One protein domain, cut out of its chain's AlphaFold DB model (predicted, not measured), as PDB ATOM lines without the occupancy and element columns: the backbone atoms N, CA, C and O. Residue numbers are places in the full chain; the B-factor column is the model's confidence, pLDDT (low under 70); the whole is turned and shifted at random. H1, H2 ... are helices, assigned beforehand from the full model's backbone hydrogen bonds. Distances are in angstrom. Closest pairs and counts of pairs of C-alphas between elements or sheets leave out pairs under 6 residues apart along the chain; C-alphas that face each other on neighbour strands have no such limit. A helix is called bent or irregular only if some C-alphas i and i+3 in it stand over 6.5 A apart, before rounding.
ATOM      1  N   GLY A   4     112.640 130.972 108.632       60.94
ATOM      2  CA  GLY A   4     111.746 130.749 109.772       60.94
ATOM      3  C   GLY A   4     111.530 129.260 110.063       60.94
ATOM      4  O   GLY A   4     111.723 128.819 111.183       60.94
ATOM      5  N   LEU A   5     111.291 128.447 109.028       65.62
ATOM      6  CA  LEU A   5     111.174 126.985 109.155       65.62
ATOM      7  C   LEU A   5     112.388 126.312 109.821       65.62
ATOM      8  O   LEU A   5     112.225 125.289 110.473       65.62
ATOM      9  N   ALA A   6     113.600 126.858 109.655       69.25
ATOM     10  CA  ALA A   6     114.788 126.306 110.300       69.25
ATOM     11  C   ALA A   6     114.784 126.603 111.804       69.25
ATOM     12  O   ALA A   6     115.013 125.690 112.586       69.25
ATOM     13  N   TRP A   7     114.460 127.833 112.213       72.50
ATOM     14  CA  TRP A   7     114.329 128.194 113.630       72.50
ATOM     15  C   TRP A   7     113.127 127.529 114.304       72.50
ATOM     16  O   TRP A   7     113.265 127.021 115.412       72.50
ATOM     17  N   ALA A   8     112.005 127.404 113.590       74.75
ATOM     18  CA  ALA A   8     110.834 126.644 114.022       74.75
ATOM     19  C   ALA A   8     111.129 125.158 114.278       74.75
ATOM     20  O   ALA A   8     110.394 124.512 115.011       74.75
ATOM     21  N   LEU A   9     112.198 124.612 113.690       75.19
ATOM     22  CA  LEU A   9     112.694 123.266 113.981       75.19
ATOM     23  C   LEU A   9     113.780 123.276 115.065       75.19
ATOM     24  O   LEU A   9     113.755 122.431 115.952       75.19
ATOM     25  N   ILE A  10     114.727 124.218 115.007       77.06
ATOM     26  CA  ILE A  10     115.866 124.298 115.935       77.06
ATOM     27  C   ILE A  10     115.398 124.493 117.369       77.06
ATOM     28  O   ILE A  10     115.855 123.773 118.245       77.06
ATOM     29  N   VAL A  11     114.508 125.455 117.601       82.19
ATOM     30  CA  VAL A  11     114.086 125.851 118.948       82.19
ATOM     31  C   VAL A  11     113.398 124.702 119.700       82.19
ATOM     32  O   VAL A  11     113.870 124.362 120.786       82.19
ATOM     33  N   PRO A  12     112.371 124.020 119.152       84.19
ATOM     34  CA  PRO A  12     111.766 122.888 119.850       84.19
ATOM     35  C   PRO A  12     112.697 121.679 119.958       84.19
ATOM     36  O   PRO A  12     112.676 120.999 120.980       84.19
ATOM     37  N   LEU A  13     113.555 121.416 118.964       83.44
ATOM     38  CA  LEU A  13     114.549 120.344 119.087       83.44
ATOM     39  C   LEU A  13     115.562 120.644 120.193       83.44
ATOM     40  O   LEU A  13     115.886 119.755 120.972       83.44
ATOM     41  N   ALA A  14     116.032 121.886 120.298       84.25
ATOM     42  CA  ALA A  14     116.921 122.297 121.374       84.25
ATOM     43  C   ALA A  14     116.235 122.163 122.740       84.25
ATOM     44  O   ALA A  14     116.857 121.648 123.659       84.25
ATOM     45  N   ALA A  15     114.952 122.522 122.858       88.06
ATOM     46  CA  ALA A  15     114.184 122.304 124.086       88.06
ATOM     47  C   ALA A  15     114.085 120.816 124.462       88.06
ATOM     48  O   ALA A  15     114.309 120.467 125.619       88.06
ATOM     49  N   VAL A  16     113.842 119.925 123.491       87.81
ATOM     50  CA  VAL A  16     113.903 118.467 123.716       87.81
ATOM     51  C   VAL A  16     115.286 118.054 124.222       87.81
ATOM     52  O   VAL A  16     115.378 117.285 125.173       87.81
ATOM     53  N   GLY A  17     116.357 118.572 123.615       87.44
ATOM     54  CA  GLY A  17     117.732 118.299 124.039       87.44
ATOM     55  C   GLY A  17     118.020 118.757 125.468       87.44
ATOM     56  O   GLY A  17     118.588 117.994 126.243       87.44
ATOM     57  N   VAL A  18     117.572 119.956 125.838       91.50
ATOM     58  CA  VAL A  18     117.726 120.500 127.193       91.50
ATOM     59  C   VAL A  18     117.020 119.612 128.215       91.50
ATOM     60  O   VAL A  18     117.669 119.132 129.141       91.50
ATOM     61  N   LEU A  19     115.734 119.313 128.003       91.50
ATOM     62  CA  LEU A  19     114.935 118.501 128.929       91.50
ATOM     63  C   LEU A  19     115.460 117.062 129.037       91.50
ATOM     64  O   LEU A  19     115.556 116.515 130.134       91.50
ATOM     65  N   ALA A  20     115.843 116.454 127.911       89.12
ATOM     66  CA  ALA A  20     116.415 115.110 127.898       89.12
ATOM     67  C   ALA A  20     117.791 115.068 128.578       89.12
ATOM     68  O   ALA A  20     118.067 114.140 129.335       89.12
ATOM     69  N   GLY A  21     118.643 116.067 128.331       88.62
ATOM     70  CA  GLY A  21     119.954 116.187 128.967       88.62
ATOM     71  C   GLY A  21     119.847 116.395 130.474       88.62
ATOM     72  O   GLY A  21     120.586 115.762 131.223       88.62
ATOM     73  N   HIS A  22     118.881 117.206 130.914       90.88
ATOM     74  CA  HIS A  22     118.561 117.410 132.325       90.88
ATOM     75  C   HIS A  22     118.134 116.105 133.000       90.88
ATOM     76  O   HIS A  22     118.796 115.641 133.929       90.88
ATOM     77  N   ALA A  23     117.103 115.443 132.469       89.62
ATOM     78  CA  ALA A  23     116.615 114.178 133.015       89.62
ATOM     79  C   ALA A  23     117.705 113.089 133.032       89.62
ATOM     80  O   ALA A  23     117.869 112.380 134.026       89.62
ATOM     81  N   ALA A  24     118.492 112.983 131.955       90.50
ATOM     82  CA  ALA A  24     119.590 112.027 131.868       90.50
ATOM     83  C   ALA A  24     120.704 112.325 132.883       90.50
ATOM     84  O   ALA A  24     121.229 111.394 133.487       90.50
ATOM     85  N   ALA A  25     121.057 113.594 133.106       90.69
ATOM     86  CA  ALA A  25     122.089 113.958 134.072       90.69
ATOM     87  C   ALA A  25     121.708 113.548 135.501       90.69
ATOM     88  O   ALA A  25     122.536 112.982 136.219       90.69
ATOM     89  N   TYR A  26     120.455 113.772 135.903       90.19
ATOM     90  CA  TYR A  26     119.956 113.339 137.212       90.19
ATOM     91  C   TYR A  26     119.920 111.812 137.323       90.19
ATOM     92  O   TYR A  26     120.454 111.262 138.285       90.19
ATOM     93  N   ALA A  27     119.405 111.120 136.301       89.06
ATOM     94  CA  ALA A  27     119.371 109.658 136.278       89.06
ATOM     95  C   ALA A  27     120.775 109.032 136.380       89.06
ATOM     96  O   ALA A  27     120.981 108.090 137.141       89.06
ATOM     97  N   LEU A  28     121.753 109.575 135.649       92.25
ATOM     98  CA  LEU A  28     123.128 109.067 135.624       92.25
ATOM     99  C   LEU A  28     123.924 109.402 136.890       92.25
ATOM    100  O   LEU A  28     124.831 108.654 137.245       92.25
ATOM    101  N   THR A  29     123.610 110.509 137.565       91.50
ATOM    102  CA  THR A  29     124.256 110.867 138.842       91.50
ATOM    103  C   THR A  29     123.568 110.253 140.058       91.50
ATOM    104  O   THR A  29     124.106 110.340 141.159       91.50
ATOM    105  N   GLY A  30     122.393 109.640 139.884       87.50
ATOM    106  CA  GLY A  30     121.568 109.151 140.990       87.50
ATOM    107  C   GLY A  30     120.995 110.272 141.863       87.50
ATOM    108  O   GLY A  30     120.523 110.005 142.967       87.50
ATOM    109  N   ALA A  31     121.050 111.524 141.399       86.88
ATOM    110  CA  ALA A  31     120.482 112.660 142.109       86.88
ATOM    111  C   ALA A  31     118.950 112.565 142.104       86.88
ATOM    112  O   ALA A  31     118.336 112.277 141.075       86.88
ATOM    113  N   SER A  32     118.318 112.815 143.253       81.25
ATOM    114  CA  SER A  32     116.860 112.766 143.347       81.25
ATOM    115  C   SER A  32     116.230 113.925 142.579       81.25
ATOM    116  O   SER A  32     116.513 115.089 142.871       81.25
ATOM    117  N   LEU A  33     115.317 113.595 141.671       77.06
ATOM    118  CA  LEU A  33     114.338 114.529 141.131       77.06
ATOM    119  C   LEU A  33     113.306 114.767 142.246       77.06
ATOM    120  O   LEU A  33     112.495 113.893 142.544       77.06
ATOM    121  N   GLY A  34     113.441 115.872 142.976       78.06
ATOM    122  CA  GLY A  34     112.487 116.247 144.025       78.06
ATOM    123  C   GLY A  34     111.169 116.746 143.425       78.06
ATOM    124  O   GLY A  34     110.991 116.739 142.210       78.06
ATOM    125  N   SER A  35     110.276 117.296 144.256       78.00
ATOM    126  CA  SER A  35     109.035 117.949 143.783       78.00
ATOM    127  C   SER A  35     109.291 119.121 142.821       78.00
ATOM    128  O   SER A  35     108.397 119.591 142.127       78.00
ATOM    129  N   GLY A  36     110.529 119.611 142.763       78.56
ATOM    130  CA  GLY A  36     110.972 120.609 141.799       78.56
ATOM    131  C   GLY A  36     110.972 120.180 140.344       78.56
ATOM    132  O   GLY A  36     110.983 121.021 139.449       78.56
ATOM    133  N   HIS A  37     110.926 118.876 140.100       85.75
ATOM    134  CA  HIS A  37     111.050 118.294 138.771       85.75
ATOM    135  C   HIS A  37     109.723 117.760 138.236       85.75
ATOM    136  O   HIS A  37     109.696 117.206 137.139       85.75
ATOM    137  N   ASP A  38     108.617 117.978 138.953       87.00
ATOM    138  CA  ASP A  38     107.275 117.530 138.559       87.00
ATOM    139  C   ASP A  38     106.871 118.079 137.181       87.00
ATOM    140  O   ASP A  38     106.172 117.421 136.409       87.00
ATOM    141  N   TYR A  39     107.395 119.252 136.805       84.75
ATOM    142  CA  TYR A  39     107.175 119.840 135.485       84.75
ATOM    143  C   TYR A  39     107.703 118.961 134.333       84.75
ATOM    144  O   TYR A  39     107.220 119.093 133.206       84.75
ATOM    145  N   LEU A  40     108.660 118.054 134.576       86.88
ATOM    146  CA  LEU A  40     109.172 117.130 133.555       86.88
ATOM    147  C   LEU A  40     108.100 116.139 133.088       86.88
ATOM    148  O   LEU A  40     108.144 115.705 131.936       86.88
ATOM    149  N   ALA A  41     107.089 115.853 133.916       87.12
ATOM    150  CA  ALA A  41     105.905 115.107 133.484       87.12
ATOM    151  C   ALA A  41     105.126 115.846 132.378       87.12
ATOM    152  O   ALA A  41     104.404 115.224 131.598       87.12
ATOM    153  N   HIS A  42     105.322 117.163 132.270       88.50
ATOM    154  CA  HIS A  42     104.743 118.031 131.252       88.50
ATOM    155  C   HIS A  42     105.722 118.386 130.117       88.50
ATOM    156  O   HIS A  42     105.483 119.327 129.353       88.50
ATOM    157  N   ALA A  43     106.831 117.648 129.972       87.19
ATOM    158  CA  ALA A  43     107.811 117.883 128.911       87.19
ATOM    159  C   ALA A  43     107.196 117.929 127.492       87.19
ATOM    160  O   ALA A  43     107.547 118.845 126.740       87.19
ATOM    161  N   PRO A  44     106.251 117.043 127.100       84.88
ATOM    162  CA  PRO A  44     105.589 117.143 125.795       84.88
ATOM    163  C   PRO A  44     104.857 118.477 125.585       84.88
ATOM    164  O   PRO A  44     104.950 119.071 124.508       84.88
ATOM    165  N   GLN A  45     104.170 118.978 126.613       89.00
ATOM    166  CA  GLN A  45     103.429 120.238 126.594       89.00
ATOM    167  C   GLN A  45     104.384 121.429 126.468       89.00
ATOM    168  O   GLN A  45     104.153 122.315 125.645       89.00
ATOM    169  N   ILE A  46     105.490 121.425 127.220       85.00
ATOM    170  CA  ILE A  46     106.530 122.462 127.140       85.00
ATOM    171  C   ILE A  46     107.099 122.523 125.719       85.00
ATOM    172  O   ILE A  46     107.152 123.594 125.115       85.00
ATOM    173  N   VAL A  47     107.461 121.372 125.144       85.25
ATOM    174  CA  VAL A  47     107.978 121.292 123.770       85.25
ATOM    175  C   VAL A  47     106.937 121.776 122.757       85.25
ATOM    176  O   VAL A  47     107.298 122.488 121.820       85.25
ATOM    177  N   ALA A  48     105.657 121.444 122.945       78.56
ATOM    178  CA  ALA A  48     104.576 121.900 122.072       78.56
ATOM    179  C   ALA A  48     104.405 123.429 122.107       78.56
ATOM    180  O   ALA A  48     104.323 124.058 121.048       78.56
ATOM    181  N   VAL A  49     104.419 124.040 123.296       83.25
ATOM    182  CA  VAL A  49     104.362 125.503 123.459       83.25
ATOM    183  C   VAL A  49     105.573 126.163 122.799       83.25
ATOM    184  O   VAL A  49     105.421 127.100 122.016       83.25
ATOM    185  N   VAL A  50     106.775 125.639 123.043       85.06
ATOM    186  CA  VAL A  50     108.013 126.151 122.441       85.06
ATOM    187  C   VAL A  50     107.989 126.026 120.911       85.06
ATOM    188  O   VAL A  50     108.384 126.960 120.211       85.06
ATOM    189  N   ALA A  51     107.480 124.915 120.372       82.25
ATOM    190  CA  ALA A  51     107.310 124.726 118.934       82.25
ATOM    191  C   ALA A  51     106.325 125.742 118.339       82.25
ATOM    192  O   ALA A  51     106.611 126.333 117.296       82.25
ATOM    193  N   LEU A  52     105.193 125.981 119.010       81.00
ATOM    194  CA  LEU A  52     104.200 126.966 118.588       81.00
ATOM    195  C   LEU A  52     104.796 128.379 118.553       81.00
ATOM    196  O   LEU A  52     104.679 129.066 117.539       81.00
ATOM    197  N   LEU A  53     105.492 128.793 119.614       77.88
ATOM    198  CA  LEU A  53     106.163 130.095 119.672       77.88
ATOM    199  C   LEU A  53     107.223 130.237 118.574       77.88
ATOM    200  O   LEU A  53     107.307 131.277 117.917       77.88
ATOM    201  N   ALA A  54     107.993 129.179 118.318       80.88
ATOM    202  CA  ALA A  54     108.994 129.178 117.260       80.88
ATOM    203  C   ALA A  54     108.362 129.274 115.859       80.88
ATOM    204  O   ALA A  54     108.918 129.940 114.984       80.88
ATOM    205  N   LEU A  55     107.191 128.663 115.639       76.88
ATOM    206  CA  LEU A  55     106.409 128.807 114.405       76.88
ATOM    207  C   LEU A  55     105.858 130.230 114.233       76.88
ATOM    208  O   LEU A  55     105.934 130.772 113.130       76.88
ATOM    209  N   LEU A  56     105.353 130.850 115.304       76.62
ATOM    210  CA  LEU A  56     104.874 132.237 115.282       76.62
ATOM    211  C   LEU A  56     106.015 133.217 114.973       76.62
ATOM    212  O   LEU A  56     105.885 134.049 114.074       76.62
ATOM    213  N   GLY A  57     107.167 133.067 115.632       70.31
ATOM    214  CA  GLY A  57     108.362 133.867 115.341       70.31
ATOM    215  C   GLY A  57     108.876 133.655 113.914       70.31
ATOM    216  O   GLY A  57     109.201 134.605 113.205       70.31
ATOM    217  N   ALA A  58     108.860 132.410 113.434       71.69
ATOM    218  CA  ALA A  58     109.203 132.076 112.058       71.69
ATOM    219  C   ALA A  58     108.267 132.705 111.014       71.69
ATOM    220  O   ALA A  58     108.723 133.004 109.906       71.69
ATOM    221  N   ALA A  59     106.983 132.869 111.338       68.00
ATOM    222  CA  ALA A  59     106.003 133.521 110.475       68.00
ATOM    223  C   ALA A  59     106.220 135.043 110.398       68.00
ATOM    224  O   ALA A  59     105.949 135.640 109.357       68.00
ATOM    225  N   ALA A  60     106.764 135.650 111.456       67.94
ATOM    226  CA  ALA A  60     107.043 137.082 111.531       67.94
ATOM    227  C   ALA A  60     108.343 137.510 110.818       67.94
ATOM    228  O   ALA A  60     108.539 138.699 110.567       67.94
ATOM    229  N   GLU A  61     109.239 136.577 110.464       60.09
ATOM    230  CA  GLU A  61     110.604 136.923 110.053       60.09
ATOM    231  C   GLU A  61     110.986 136.507 108.616       60.09
ATOM    232  O   GLU A  61     110.944 135.341 108.207       60.09
ATOM    233  N   GLY A  62     111.451 137.481 107.826       50.12
ATOM    234  CA  GLY A  62     111.972 137.269 106.474       50.12
ATOM    235  C   GLY A  62     113.498 137.121 106.432       50.12
ATOM    236  O   GLY A  62     114.202 137.974 106.975       50.12
ATOM    237  N   ARG A  63     114.001 136.069 105.737       53.69
ATOM    238  CA  ARG A  63     115.237 135.960 104.875       53.69
ATOM    239  C   ARG A  63     115.758 134.470 104.779       53.69
ATOM    240  O   ARG A  63     114.885 133.632 104.872       53.69
ATOM    241  N   ARG A  64     117.040 134.065 104.497       51.50
ATOM    242  CA  ARG A  64     117.707 132.667 104.456       51.50
ATOM    243  C   ARG A  64     118.983 132.313 105.332       51.50
ATOM    244  O   ARG A  64     120.001 132.960 105.139       51.50
ATOM    245  N   GLN A  65     119.024 131.364 106.284       56.50
ATOM    246  CA  GLN A  65     120.248 131.036 107.094       56.50
ATOM    247  C   GLN A  65     120.732 129.588 106.869       56.50
ATOM    248  O   GLN A  65     119.965 128.753 106.391       56.50
ATOM    249  N   ARG A  66     122.017 129.317 107.157       59.06
ATOM    250  CA  ARG A  66     122.664 127.994 107.030       59.06
ATOM    251  C   ARG A  66     122.449 127.164 108.304       59.06
ATOM    252  O   ARG A  66     122.592 127.678 109.404       59.06
ATOM    253  N   PHE A  67     122.118 125.882 108.135       66.00
ATOM    254  CA  PHE A  67     121.782 124.947 109.215       66.00
ATOM    255  C   PHE A  67     123.041 124.230 109.738       66.00
ATOM    256  O   PHE A  67     123.551 123.318 109.083       66.00
ATOM    257  N   SER A  68     123.551 124.656 110.895       72.31
ATOM    258  CA  SER A  68     124.733 124.103 111.579       72.31
ATOM    259  C   SER A  68     124.325 123.519 112.942       72.31
ATOM    260  O   SER A  68     123.355 124.013 113.516       72.31
ATOM    261  N   PRO A  69     125.020 122.498 113.480       74.50
ATOM    262  CA  PRO A  69     124.778 122.013 114.843       74.50
ATOM    263  C   PRO A  69     125.215 123.018 115.922       74.50
ATOM    264  O   PRO A  69     124.693 122.984 117.030       74.50
ATOM    265  N   LEU A  70     126.140 123.935 115.608       80.75
ATOM    266  CA  LEU A  70     126.734 124.841 116.597       80.75
ATOM    267  C   LEU A  70     125.704 125.764 117.286       80.75
ATOM    268  O   LEU A  70     125.711 125.810 118.513       80.75
ATOM    269  N   PRO A  71     124.779 126.442 116.574       77.50
ATOM    270  CA  PRO A  71     123.718 127.211 117.227       77.50
ATOM    271  C   PRO A  71     122.817 126.370 118.137       77.50
ATOM    272  O   PRO A  71     122.377 126.870 119.162       77.50
ATOM    273  N   ILE A  72     122.568 125.101 117.791       75.50
ATOM    274  CA  ILE A  72     121.757 124.187 118.612       75.50
ATOM    275  C   ILE A  72     122.498 123.873 119.912       75.50
ATOM    276  O   ILE A  72     121.905 123.949 120.980       75.50
ATOM    277  N   ALA A  73     123.796 123.572 119.823       81.12
ATOM    278  CA  ALA A  73     124.627 123.278 120.985       81.12
ATOM    279  C   ALA A  73     124.771 124.493 121.911       81.12
ATOM    280  O   ALA A  73     124.574 124.363 123.114       81.12
ATOM    281  N   LEU A  74     125.063 125.677 121.362       84.94
ATOM    282  CA  LEU A  74     125.206 126.904 122.153       84.94
ATOM    283  C   LEU A  74     123.883 127.319 122.799       84.94
ATOM    284  O   LEU A  74     123.861 127.666 123.980       84.94
ATOM    285  N   PHE A  75     122.781 127.256 122.046       84.56
ATOM    286  CA  PHE A  75     121.461 127.558 122.589       84.56
ATOM    287  C   PHE A  75     121.061 126.538 123.656       84.56
ATOM    288  O   PHE A  75     120.633 126.942 124.727       84.56
ATOM    289  N   GLY A  76     121.258 125.241 123.403       84.38
ATOM    290  CA  GLY A  76     120.986 124.174 124.367       84.38
ATOM    291  C   GLY A  76     121.797 124.335 125.652       84.38
ATOM    292  O   GLY A  76     121.223 124.347 126.731       84.38
ATOM    293  N   ALA A  77     123.106 124.573 125.549       88.12
ATOM    294  CA  ALA A  77     123.970 124.838 126.700       88.12
ATOM    295  C   ALA A  77     123.522 126.064 127.505       88.12
ATOM    296  O   ALA A  77     123.444 126.004 128.730       88.12
ATOM    297  N   THR A  78     123.181 127.156 126.819       91.06
ATOM    298  CA  THR A  78     122.723 128.385 127.479       91.06
ATOM    299  C   THR A  78     121.363 128.180 128.141       91.06
ATOM    300  O   THR A  78     121.187 128.535 129.301       91.06
ATOM    301  N   ALA A  79     120.407 127.573 127.435       89.25
ATOM    302  CA  ALA A  79     119.068 127.306 127.944       89.25
ATOM    303  C   ALA A  79     119.091 126.325 129.123       89.25
ATOM    304  O   ALA A  79     118.410 126.569 130.112       89.25
ATOM    305  N   PHE A  80     119.918 125.277 129.058       91.94
ATOM    306  CA  PHE A  80     120.156 124.356 130.169       91.94
ATOM    307  C   PHE A  80     120.731 125.086 131.388       91.94
ATOM    308  O   PHE A  80     120.229 124.931 132.498       91.94
ATOM    309  N   ALA A  81     121.740 125.940 131.185       93.88
ATOM    310  CA  ALA A  81     122.318 126.711 132.278       93.88
ATOM    311  C   ALA A  81     121.304 127.664 132.919       93.88
ATOM    312  O   ALA A  81     121.243 127.754 134.143       93.88
ATOM    313  N   VAL A  82     120.495 128.353 132.113       93.69
ATOM    314  CA  VAL A  82     119.424 129.227 132.612       93.69
ATOM    315  C   VAL A  82     118.374 128.420 133.374       93.69
ATOM    316  O   VAL A  82     117.999 128.820 134.470       93.69
ATOM    317  N   GLN A  83     117.935 127.284 132.832       93.06
ATOM    318  CA  GLN A  83     116.950 126.407 133.466       93.06
ATOM    319  C   GLN A  83     117.422 125.941 134.851       93.06
ATOM    320  O   GLN A  83     116.680 126.098 135.816       93.06
ATOM    321  N   GLU A  84     118.663 125.470 134.989       91.50
ATOM    322  CA  GLU A  84     119.194 125.050 136.294       91.50
ATOM    323  C   GLU A  84     119.330 126.209 137.296       91.50
ATOM    324  O   GLU A  84     119.023 126.041 138.475       91.50
ATOM    325  N   HIS A  85     119.717 127.416 136.860       92.19
ATOM    326  CA  HIS A  85     119.708 128.572 137.767       92.19
ATOM    327  C   HIS A  85     118.289 128.922 138.216       92.19
ATOM    328  O   HIS A  85     118.075 129.166 139.400       92.19
ATOM    329  N   VAL A  86     117.320 128.936 137.296       92.06
ATOM    330  CA  VAL A  86     115.920 129.238 137.621       92.06
ATOM    331  C   VAL A  86     115.363 128.217 138.611       92.06
ATOM    332  O   VAL A  86     114.744 128.618 139.593       92.06
ATOM    333  N   GLU A  87     115.629 126.925 138.407       90.31
ATOM    334  CA  GLU A  87     115.226 125.875 139.347       90.31
ATOM    335  C   GLU A  87     115.826 126.097 140.732       90.31
ATOM    336  O   GLU A  87     115.112 126.062 141.733       90.31
ATOM    337  N   ARG A  88     117.128 126.372 140.816       89.19
ATOM    338  CA  ARG A  88     117.778 126.545 142.118       89.19
ATOM    339  C   ARG A  88     117.323 127.798 142.834       89.19
ATOM    340  O   ARG A  88     117.025 127.709 144.016       89.19
ATOM    341  N   ILE A  89     117.168 128.912 142.129       90.88
ATOM    342  CA  ILE A  89     116.596 130.127 142.716       90.88
ATOM    343  C   ILE A  89     115.179 129.843 143.226       90.88
ATOM    344  O   ILE A  89     114.843 130.238 144.338       90.88
ATOM    345  N   ALA A  90     114.358 129.119 142.460       88.81
ATOM    346  CA  ALA A  90     112.999 128.780 142.876       88.81
ATOM    347  C   ALA A  90     112.955 127.842 144.097       88.81
ATOM    348  O   ALA A  90     112.030 127.940 144.902       88.81
ATOM    349  N   HIS A  91     113.939 126.949 144.254       85.62
ATOM    350  CA  HIS A  91     113.974 125.975 145.350       85.62
ATOM    351  C   HIS A  91     114.706 126.436 146.602       85.62
ATOM    352  O   HIS A  91     114.272 126.115 147.706       85.62
ATOM    353  N   THR A  92     115.826 127.132 146.444       86.06
ATOM    354  CA  THR A  92     116.702 127.518 147.553       86.06
ATOM    355  C   THR A  92     116.648 129.012 147.846       86.06
ATOM    356  O   THR A  92     117.060 129.414 148.926       86.06
ATOM    357  N   GLY A  93     116.141 129.833 146.919       88.19
ATOM    358  CA  GLY A  93     116.153 131.296 147.021       88.19
ATOM    359  C   GLY A  93     117.488 131.945 146.639       88.19
ATOM    360  O   GLY A  93     117.576 133.169 146.598       88.19
ATOM    361  N   ASP A  94     118.503 131.142 146.311       87.00
ATOM    362  CA  ASP A  94     119.877 131.595 146.083       87.00
ATOM    363  C   ASP A  94     120.317 131.393 144.627       87.00
ATOM    364  O   ASP A  94     119.762 130.569 143.898       87.00
ATOM    365  N   LEU A  95     121.365 132.115 144.212       87.88
ATOM    366  CA  LEU A  95     122.035 131.951 142.916       87.88
ATOM    367  C   LEU A  95     123.360 131.177 143.089       87.88
ATOM    368  O   LEU A  95     124.417 131.791 143.256       87.88
ATOM    369  N   PRO A  96     123.342 129.834 143.081       86.94
ATOM    370  CA  PRO A  96     124.529 129.040 143.370       86.94
ATOM    371  C   PRO A  96     125.503 128.978 142.190       86.94
ATOM    372  O   PRO A  96     125.120 128.998 141.021       86.94
ATOM    373  N   PHE A  97     126.786 128.800 142.506       90.44
ATOM    374  CA  PHE A  97     127.821 128.540 141.511       90.44
ATOM    375  C   PHE A  97     127.717 127.103 140.976       90.44
ATOM    376  O   PHE A  97     128.193 126.160 141.600       90.44
ATOM    377  N   LEU A  98     127.097 126.927 139.808       89.00
ATOM    378  CA  LEU A  98     126.743 125.604 139.274       89.00
ATOM    379  C   LEU A  98     127.925 124.731 138.835       89.00
ATOM    380  O   LEU A  98     127.815 123.506 138.841       89.00
ATOM    381  N   LEU A  99     129.065 125.330 138.476       91.56
ATOM    382  CA  LEU A  99     130.229 124.595 137.961       91.56
ATOM    383  C   LEU A  99     130.904 123.694 139.007       91.56
ATOM    384  O   LEU A  99     131.745 122.877 138.644       91.56
ATOM    385  N   SER A 100     130.531 123.801 140.283       89.69
ATOM    386  CA  SER A 100     130.943 122.861 141.333       89.69
ATOM    387  C   SER A 100     130.046 121.620 141.428       89.69
ATOM    388  O   SER A 100     130.351 120.705 142.190       89.69
ATOM    389  N   THR A 101     128.944 121.564 140.671       90.50
ATOM    390  CA  THR A 101     127.926 120.514 140.806       90.50
ATOM    391  C   THR A 101     128.115 119.436 139.731       90.50
ATOM    392  O   THR A 101     127.977 119.740 138.542       90.50
ATOM    393  N   PRO A 102     128.365 118.159 140.090       91.94
ATOM    394  CA  PRO A 102     128.591 117.096 139.107       91.94
ATOM    395  C   PRO A 102     127.426 116.903 138.127       91.94
ATOM    396  O   PRO A 102     127.646 116.749 136.928       91.94
ATOM    397  N   THR A 103     126.184 116.977 138.617       91.12
ATOM    398  CA  THR A 103     124.969 116.861 137.792       91.12
ATOM    399  C   THR A 103     124.886 117.975 136.751       91.12
ATOM    400  O   THR A 103     124.573 117.710 135.592       91.12
ATOM    401  N   PHE A 104     125.256 119.204 137.125       93.50
ATOM    402  CA  PHE A 104     125.299 120.331 136.197       93.50
ATOM    403  C   PHE A 104     126.355 120.132 135.107       93.50
ATOM    404  O   PHE A 104     126.054 120.288 133.926       93.50
ATOM    405  N   LEU A 105     127.581 119.754 135.484       95.06
ATOM    406  CA  LEU A 105     128.666 119.521 134.527       95.06
ATOM    407  C   LEU A 105     128.328 118.392 133.551       95.06
ATOM    408  O   LEU A 105     128.581 118.520 132.352       95.06
ATOM    409  N   LEU A 106     127.718 117.314 134.048       94.12
ATOM    410  CA  LEU A 106     127.257 116.217 133.205       94.12
ATOM    411  C   LEU A 106     126.155 116.682 132.248       94.12
ATOM    412  O   LEU A 106     126.266 116.458 131.044       94.12
ATOM    413  N   GLY A 107     125.127 117.368 132.753       92.25
ATOM    414  CA  GLY A 107     124.031 117.888 131.932       92.25
ATOM    415  C   GLY A 107     124.495 118.891 130.878       92.25
ATOM    416  O   GLY A 107     124.039 118.831 129.735       92.25
ATOM    417  N   LEU A 108     125.469 119.740 131.215       93.69
ATOM    418  CA  LEU A 108     126.118 120.662 130.284       93.69
ATOM    419  C   LEU A 108     126.918 119.902 129.217       93.69
ATOM    420  O   LEU A 108     126.796 120.192 128.026       93.69
ATOM    421  N   GLY A 109     127.692 118.894 129.629       92.94
ATOM    422  CA  GLY A 109     128.444 118.026 128.722       92.94
ATOM    423  C   GLY A 109     127.544 117.264 127.746       92.94
ATOM    424  O   GLY A 109     127.891 117.133 126.572       92.94
ATOM    425  N   LEU A 110     126.357 116.836 128.192       92.62
ATOM    426  CA  LEU A 110     125.356 116.145 127.372       92.62
ATOM    427  C   LEU A 110     124.739 117.027 126.275       92.62
ATOM    428  O   LEU A 110     124.257 116.490 125.273       92.62
ATOM    429  N   GLN A 111     124.800 118.357 126.387       91.38
ATOM    430  CA  GLN A 111     124.225 119.251 125.374       91.38
ATOM    431  C   GLN A 111     124.909 119.101 124.010       91.38
ATOM    432  O   GLN A 111     124.244 119.151 122.976       91.38
ATOM    433  N   ALA A 112     126.223 118.859 123.983       89.38
ATOM    434  CA  ALA A 112     126.972 118.676 122.740       89.38
ATOM    435  C   ALA A 112     126.562 117.408 121.954       89.38
ATOM    436  O   ALA A 112     126.166 117.543 120.789       89.38
ATOM    437  N   PRO A 113     126.604 116.183 122.525       91.00
ATOM    438  CA  PRO A 113     126.171 114.985 121.810       91.00
ATOM    439  C   PRO A 113     124.681 115.036 121.447       91.00
ATOM    440  O   PRO A 113     124.323 114.657 120.331       91.00
ATOM    441  N   LEU A 114     123.816 115.578 122.316       88.75
ATOM    442  CA  LEU A 114     122.392 115.746 122.004       88.75
ATOM    443  C   LEU A 114     122.174 116.713 120.835       88.75
ATOM    444  O   LEU A 114     121.408 116.401 119.922       88.75
ATOM    445  N   ALA A 115     122.893 117.834 120.786       85.00
ATOM    446  CA  ALA A 115     122.814 118.770 119.668       85.00
ATOM    447  C   ALA A 115     123.220 118.124 118.334       85.00
ATOM    448  O   ALA A 115     122.577 118.374 117.310       85.00
ATOM    449  N   VAL A 116     124.241 117.258 118.329       87.75
ATOM    450  CA  VAL A 116     124.639 116.497 117.132       87.75
ATOM    451  C   VAL A 116     123.534 115.531 116.702       87.75
ATOM    452  O   VAL A 116     123.165 115.516 115.524       87.75
ATOM    453  N   LEU A 117     122.969 114.758 117.635       88.00
ATOM    454  CA  LEU A 117     121.884 113.814 117.346       88.00
ATOM    455  C   LEU A 117     120.646 114.523 116.784       88.00
ATOM    456  O   LEU A 117     120.101 114.116 115.755       88.00
ATOM    457  N   LEU A 118     120.244 115.627 117.410       84.25
ATOM    458  CA  LEU A 118     119.102 116.435 116.984       84.25
ATOM    459  C   LEU A 118     119.351 117.105 115.630       84.25
ATOM    460  O   LEU A 118     118.455 117.148 114.785       84.25
ATOM    461  N   TRP A 119     120.574 117.572 115.371       84.88
ATOM    462  CA  TRP A 119     120.960 118.090 114.059       84.88
ATOM    463  C   TRP A 119     120.875 117.012 112.970       84.88
ATOM    464  O   TRP A 119     120.344 117.276 111.887       84.88
ATOM    465  N   LEU A 120     121.352 115.791 113.242       85.88
ATOM    466  CA  LEU A 120     121.242 114.662 112.312       85.88
ATOM    467  C   LEU A 120     119.777 114.308 112.034       85.88
ATOM    468  O   LEU A 120     119.408 114.119 110.869       85.88
ATOM    469  N   LEU A 121     118.942 114.272 113.075       83.12
ATOM    470  CA  LEU A 121     117.503 114.042 112.960       83.12
ATOM    471  C   LEU A 121     116.846 115.115 112.085       83.12
ATOM    472  O   LEU A 121     116.199 114.794 111.087       83.12
ATOM    473  N   ALA A 122     117.090 116.389 112.385       78.75
ATOM    474  CA  ALA A 122     116.569 117.505 111.607       78.75
ATOM    475  C   ALA A 122     117.023 117.454 110.144       78.75
ATOM    476  O   ALA A 122     116.221 117.671 109.234       78.75
ATOM    477  N   ARG A 123     118.294 117.114 109.884       79.94
ATOM    478  CA  ARG A 123     118.794 116.943 108.513       79.94
ATOM    479  C   ARG A 123     118.067 115.827 107.781       79.94
ATOM    480  O   ARG A 123     117.697 116.048 106.632       79.94
ATOM    481  N   ARG A 124     117.850 114.670 108.414       79.62
ATOM    482  CA  ARG A 124     117.105 113.551 107.813       79.62
ATOM    483  C   ARG A 124     115.659 113.931 107.496       79.62
ATOM    484  O   ARG A 124     115.192 113.652 106.395       79.62
ATOM    485  N   LEU A 125     114.984 114.625 108.412       72.88
ATOM    486  CA  LEU A 125     113.619 115.112 108.195       72.88
ATOM    487  C   LEU A 125     113.565 116.100 107.018       72.88
ATOM    488  O   LEU A 125     112.756 115.954 106.103       72.88
ATOM    489  N   LEU A 126     114.487 117.065 106.978       71.19
ATOM    490  CA  LEU A 126     114.539 118.073 105.918       71.19
ATOM    491  C   LEU A 126     114.935 117.504 104.546       71.19
ATOM    492  O   LEU A 126     114.450 118.001 103.526       71.19
ATOM    493  N   THR A 127     115.813 116.499 104.481       72.75
ATOM    494  CA  THR A 127     116.166 115.841 103.211       72.75
ATOM    495  C   THR A 127     115.052 114.925 102.715       72.75
ATOM    496  O   THR A 127     114.786 114.928 101.513       72.75
ATOM    497  N   GLY A 128     114.356 114.219 103.611       67.38
ATOM    498  CA  GLY A 128     113.166 113.428 103.278       67.38
ATOM    499  C   GLY A 128     112.059 114.286 102.660       67.38
ATOM    500  O   GLY A 128     111.578 113.988 101.567       67.38
ATOM    501  N   LEU A 129     111.757 115.431 103.278       64.06
ATOM    502  CA  LEU A 129     110.752 116.387 102.788       64.06
ATOM    503  C   LEU A 129     111.106 117.032 101.437       64.06
ATOM    504  O   LEU A 129     110.225 117.496 100.721       64.06
ATOM    505  N   ARG A 130     112.392 117.100 101.068       63.72
ATOM    506  CA  ARG A 130     112.829 117.634  99.763       63.72
ATOM    507  C   ARG A 130     112.701 116.627  98.622       63.72
ATOM    508  O   ARG A 130     112.685 117.053  97.471       63.72
ATOM    509  N   ARG A 131     112.653 115.327  98.926       58.56
ATOM    510  CA  ARG A 131     112.583 114.247  97.928       58.56
ATOM    511  C   ARG A 131     111.156 113.904  97.502       58.56
ATOM    512  O   ARG A 131     110.989 113.299  96.453       58.56
ATOM    513  N   GLN A 132     110.141 114.314  98.262       52.56
ATOM    514  CA  GLN A 132     108.742 114.153  97.872       52.56
ATOM    515  C   GLN A 132     108.190 115.439  97.241       52.56
ATOM    516  O   GLN A 132     107.994 116.432  97.944       52.56
ATOM    517  N   PRO A 133     107.862 115.449  95.939       57.44
ATOM    518  CA  PRO A 133     106.925 116.423  95.420       57.44
ATOM    519  C   PRO A 133     105.516 115.917  95.748       57.44
ATOM    520  O   PRO A 133     105.033 115.057  95.018       57.44
ATOM    521  N   ARG A 134     104.861 116.395  96.824       57.00
ATOM    522  CA  ARG A 134     103.386 116.570  96.881       57.00
ATOM    523  C   ARG A 134     102.829 117.048  98.225       57.00
ATOM    524  O   ARG A 134     103.440 116.915  99.276       57.00
ATOM    525  N   ARG A 135     101.632 117.636  98.088       58.25
ATOM    526  CA  ARG A 135     100.715 118.192  99.091       58.25
ATOM    527  C   ARG A 135     100.629 117.299 100.332       58.25
ATOM    528  O   ARG A 135     100.354 116.111 100.207       58.25
ATOM    529  N   LEU A 136     100.841 117.893 101.505       53.69
ATOM    530  CA  LEU A 136     100.655 117.220 102.788       53.69
ATOM    531  C   LEU A 136      99.181 116.792 102.925       53.69
ATOM    532  O   LEU A 136      98.306 117.651 102.800       53.69
ATOM    533  N   PRO A 137      98.879 115.504 103.168       51.38
ATOM    534  CA  PRO A 137      97.531 115.092 103.531       51.38
ATOM    535  C   PRO A 137      97.171 115.652 104.922       51.38
ATOM    536  O   PRO A 137      98.025 115.656 105.814       51.38
ATOM    537  N   PRO A 138      95.917 116.094 105.140       55.53
ATOM    538  CA  PRO A 138      95.474 116.747 106.380       55.53
ATOM    539  C   PRO A 138      95.691 115.893 107.641       55.53
ATOM    540  O   PRO A 138      95.880 116.432 108.725       55.53
ATOM    541  N   ALA A 139      95.772 114.568 107.497       53.50
ATOM    542  CA  ALA A 139      96.044 113.640 108.593       53.50
ATOM    543  C   ALA A 139      97.409 113.863 109.282       53.50
ATOM    544  O   ALA A 139      97.533 113.628 110.482       53.50
ATOM    545  N   LEU A 140      98.427 114.369 108.570       54.38
ATOM    546  CA  LEU A 140      99.734 114.661 109.178       54.38
ATOM    547  C   LEU A 140      99.715 115.919 110.064       54.38
ATOM    548  O   LEU A 140     100.583 116.059 110.921       54.38
ATOM    549  N   ALA A 141      98.722 116.805 109.905       56.19
ATOM    550  CA  ALA A 141      98.525 117.958 110.787       56.19
ATOM    551  C   ALA A 141      97.956 117.564 112.165       56.19
ATOM    552  O   ALA A 141      98.042 118.349 113.105       56.19
ATOM    553  N   LEU A 142      97.414 116.346 112.298       52.97
ATOM    554  CA  LEU A 142      96.760 115.851 113.515       52.97
ATOM    555  C   LEU A 142      97.656 114.934 114.368       52.97
ATOM    556  O   LEU A 142      97.350 114.680 115.529       52.97
ATOM    557  N   LEU A 143      98.801 114.490 113.839       56.56
ATOM    558  CA  LEU A 143      99.792 113.705 114.585       56.56
ATOM    559  C   LEU A 143     100.321 114.352 115.882       56.56
ATOM    560  O   LEU A 143     100.525 113.602 116.836       56.56
ATOM    561  N   PRO A 144     100.542 115.683 115.985       56.00
ATOM    562  CA  PRO A 144     101.010 116.257 117.246       56.00
ATOM    563  C   PRO A 144      99.963 116.156 118.367       56.00
ATOM    564  O   PRO A 144     100.349 116.020 119.524       56.00
ATOM    565  N   LEU A 145      98.661 116.129 118.048       55.53
ATOM    566  CA  LEU A 145      97.588 116.004 119.046       55.53
ATOM    567  C   LEU A 145      97.546 114.606 119.675       55.53
ATOM    568  O   LEU A 145      97.473 114.481 120.891       55.53
ATOM    569  N   ALA A 146      97.695 113.552 118.872       56.22
ATOM    570  CA  ALA A 146      97.686 112.174 119.378       56.22
ATOM    571  C   ALA A 146      98.892 111.843 120.284       56.22
ATOM    572  O   ALA A 146      98.850 110.884 121.053       56.22
ATOM    573  N   TRP A 147      99.978 112.619 120.186       54.34
ATOM    574  CA  TRP A 147     101.151 112.503 121.057       54.34
ATOM    575  C   TRP A 147     101.010 113.311 122.356       54.34
ATOM    576  O   TRP A 147     101.557 112.903 123.375       54.34
ATOM    577  N   LEU A 148     100.252 114.413 122.330       55.34
ATOM    578  CA  LEU A 148      99.885 115.211 123.510       55.34
ATOM    579  C   LEU A 148      98.963 114.449 124.473       55.34
ATOM    580  O   LEU A 148      99.017 114.686 125.675       55.34
ATOM    581  N   GLU A 149      98.149 113.524 123.959       54.88
ATOM    582  CA  GLU A 149      97.230 112.724 124.779       54.88
ATOM    583  C   GLU A 149      97.869 111.493 125.425       54.88
ATOM    584  O   GLU A 149      97.231 110.812 126.227       54.88
ATOM    585  N   ARG A 150      99.131 111.182 125.107       50.12
ATOM    586  CA  ARG A 150      99.826 110.103 125.807       50.12
ATOM    587  C   ARG A 150     100.364 110.653 127.122       50.12
ATOM    588  O   ARG A 150     101.272 111.486 127.067       50.12
TER     589      ARG A 150
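AT A GLANCE: This is residues 4 to 150 of the 173 residues of an uncharacterized protein of Gaiella occulta (UniProt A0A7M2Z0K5). The long helix H4 pairs with H3 in a helical hairpin that packs on a second one, H1 and H2; H1 sits in the middle of the four, with H2 on one side and the crossed pair H3 and H4 on the other. Beyond the body, residues 127 to 143 stick out as an arm from the end of H4 and fold back, so that the short H6 just reaches the kinked H2. The printed part has 147 residues, with six named helices, H1 to H6 in order along the chain, and no named strand; its class is all helix. The whole is compact, with a radius of gyration of the C-alphas of 17.0 A, and its elongated outline spans 52 by 33 by 29 A.

IN THESE COORDINATES: H4, the longest helix, is residues 102 to 131, 44.3 A from C-alpha 102 at (128.591, 117.096, 139.107) to C-alpha 131 at (112.583, 114.247, 97.928). It has a kink of 28 degrees near residue 113, and is neither bent nor irregular, but only just: C-alphas 109 and 112 are 6.2 A apart. H3 is residues 69 to 92, 34.1 A long. H1 is residues 4 to 29, 37.4 A long, beginning at C-alpha 4 at (111.746, 130.749, 109.772). H2 is residues 35 to 60, 37.6 A long; it has a kink of 63 degrees near residue 42 and is irregular, with C-alphas 41 and 44 8.0 A apart. H5 is residues 138 to 141 and H6 residues 143 to 148.

HOW THE PARTS SIT: H4 touches the hub H1, opposite ways at a tilt of 36 degrees, only just steep; their closest C-alphas, of Ala 25 and Gly 107, are 4.9 A apart. H3 and H4 form a helical hairpin at a steep tilt of 42 degrees, closest at the C-alphas of Ala 73 and Ala 115, 5.0 A. H1 touches H3 with residues 10 to 22 alone, the same way at a steep tilt of 53 degrees, closest at the C-alphas of Ala 14 and Gly 76, 5.4 A. H1 and H2 form a helical hairpin at a shallow tilt of 14 degrees, closest at the C-alphas of Gly 4 and Ala 58, 3.7 A. The helix packing is part aligned, side by side, and part crossed. H2 and H4 are apart. H2 and H6 only just touch, with 3 pairs of C-alphas within 8 A, closest at Pro 44 and Leu 148, 6.4 A. H5 touches no helix. Every O i to N i+4 pair is within hydrogen-bond range in H3, against 21 of 22 in H1, 15 of 22 in H2, 24 of 26 in H4 and 1 of 2 in H6; H5 is too short for such a pair.

THE WHOLE: The C-alphas farthest apart, of Gly 93 and Pro 133, are 54.5 A apart. The printed part has no cut and no long link. The mean pLDDT of the printed part is 79.0; residues 4 to 6, 59 to 67 and 128 to 150 are under 70.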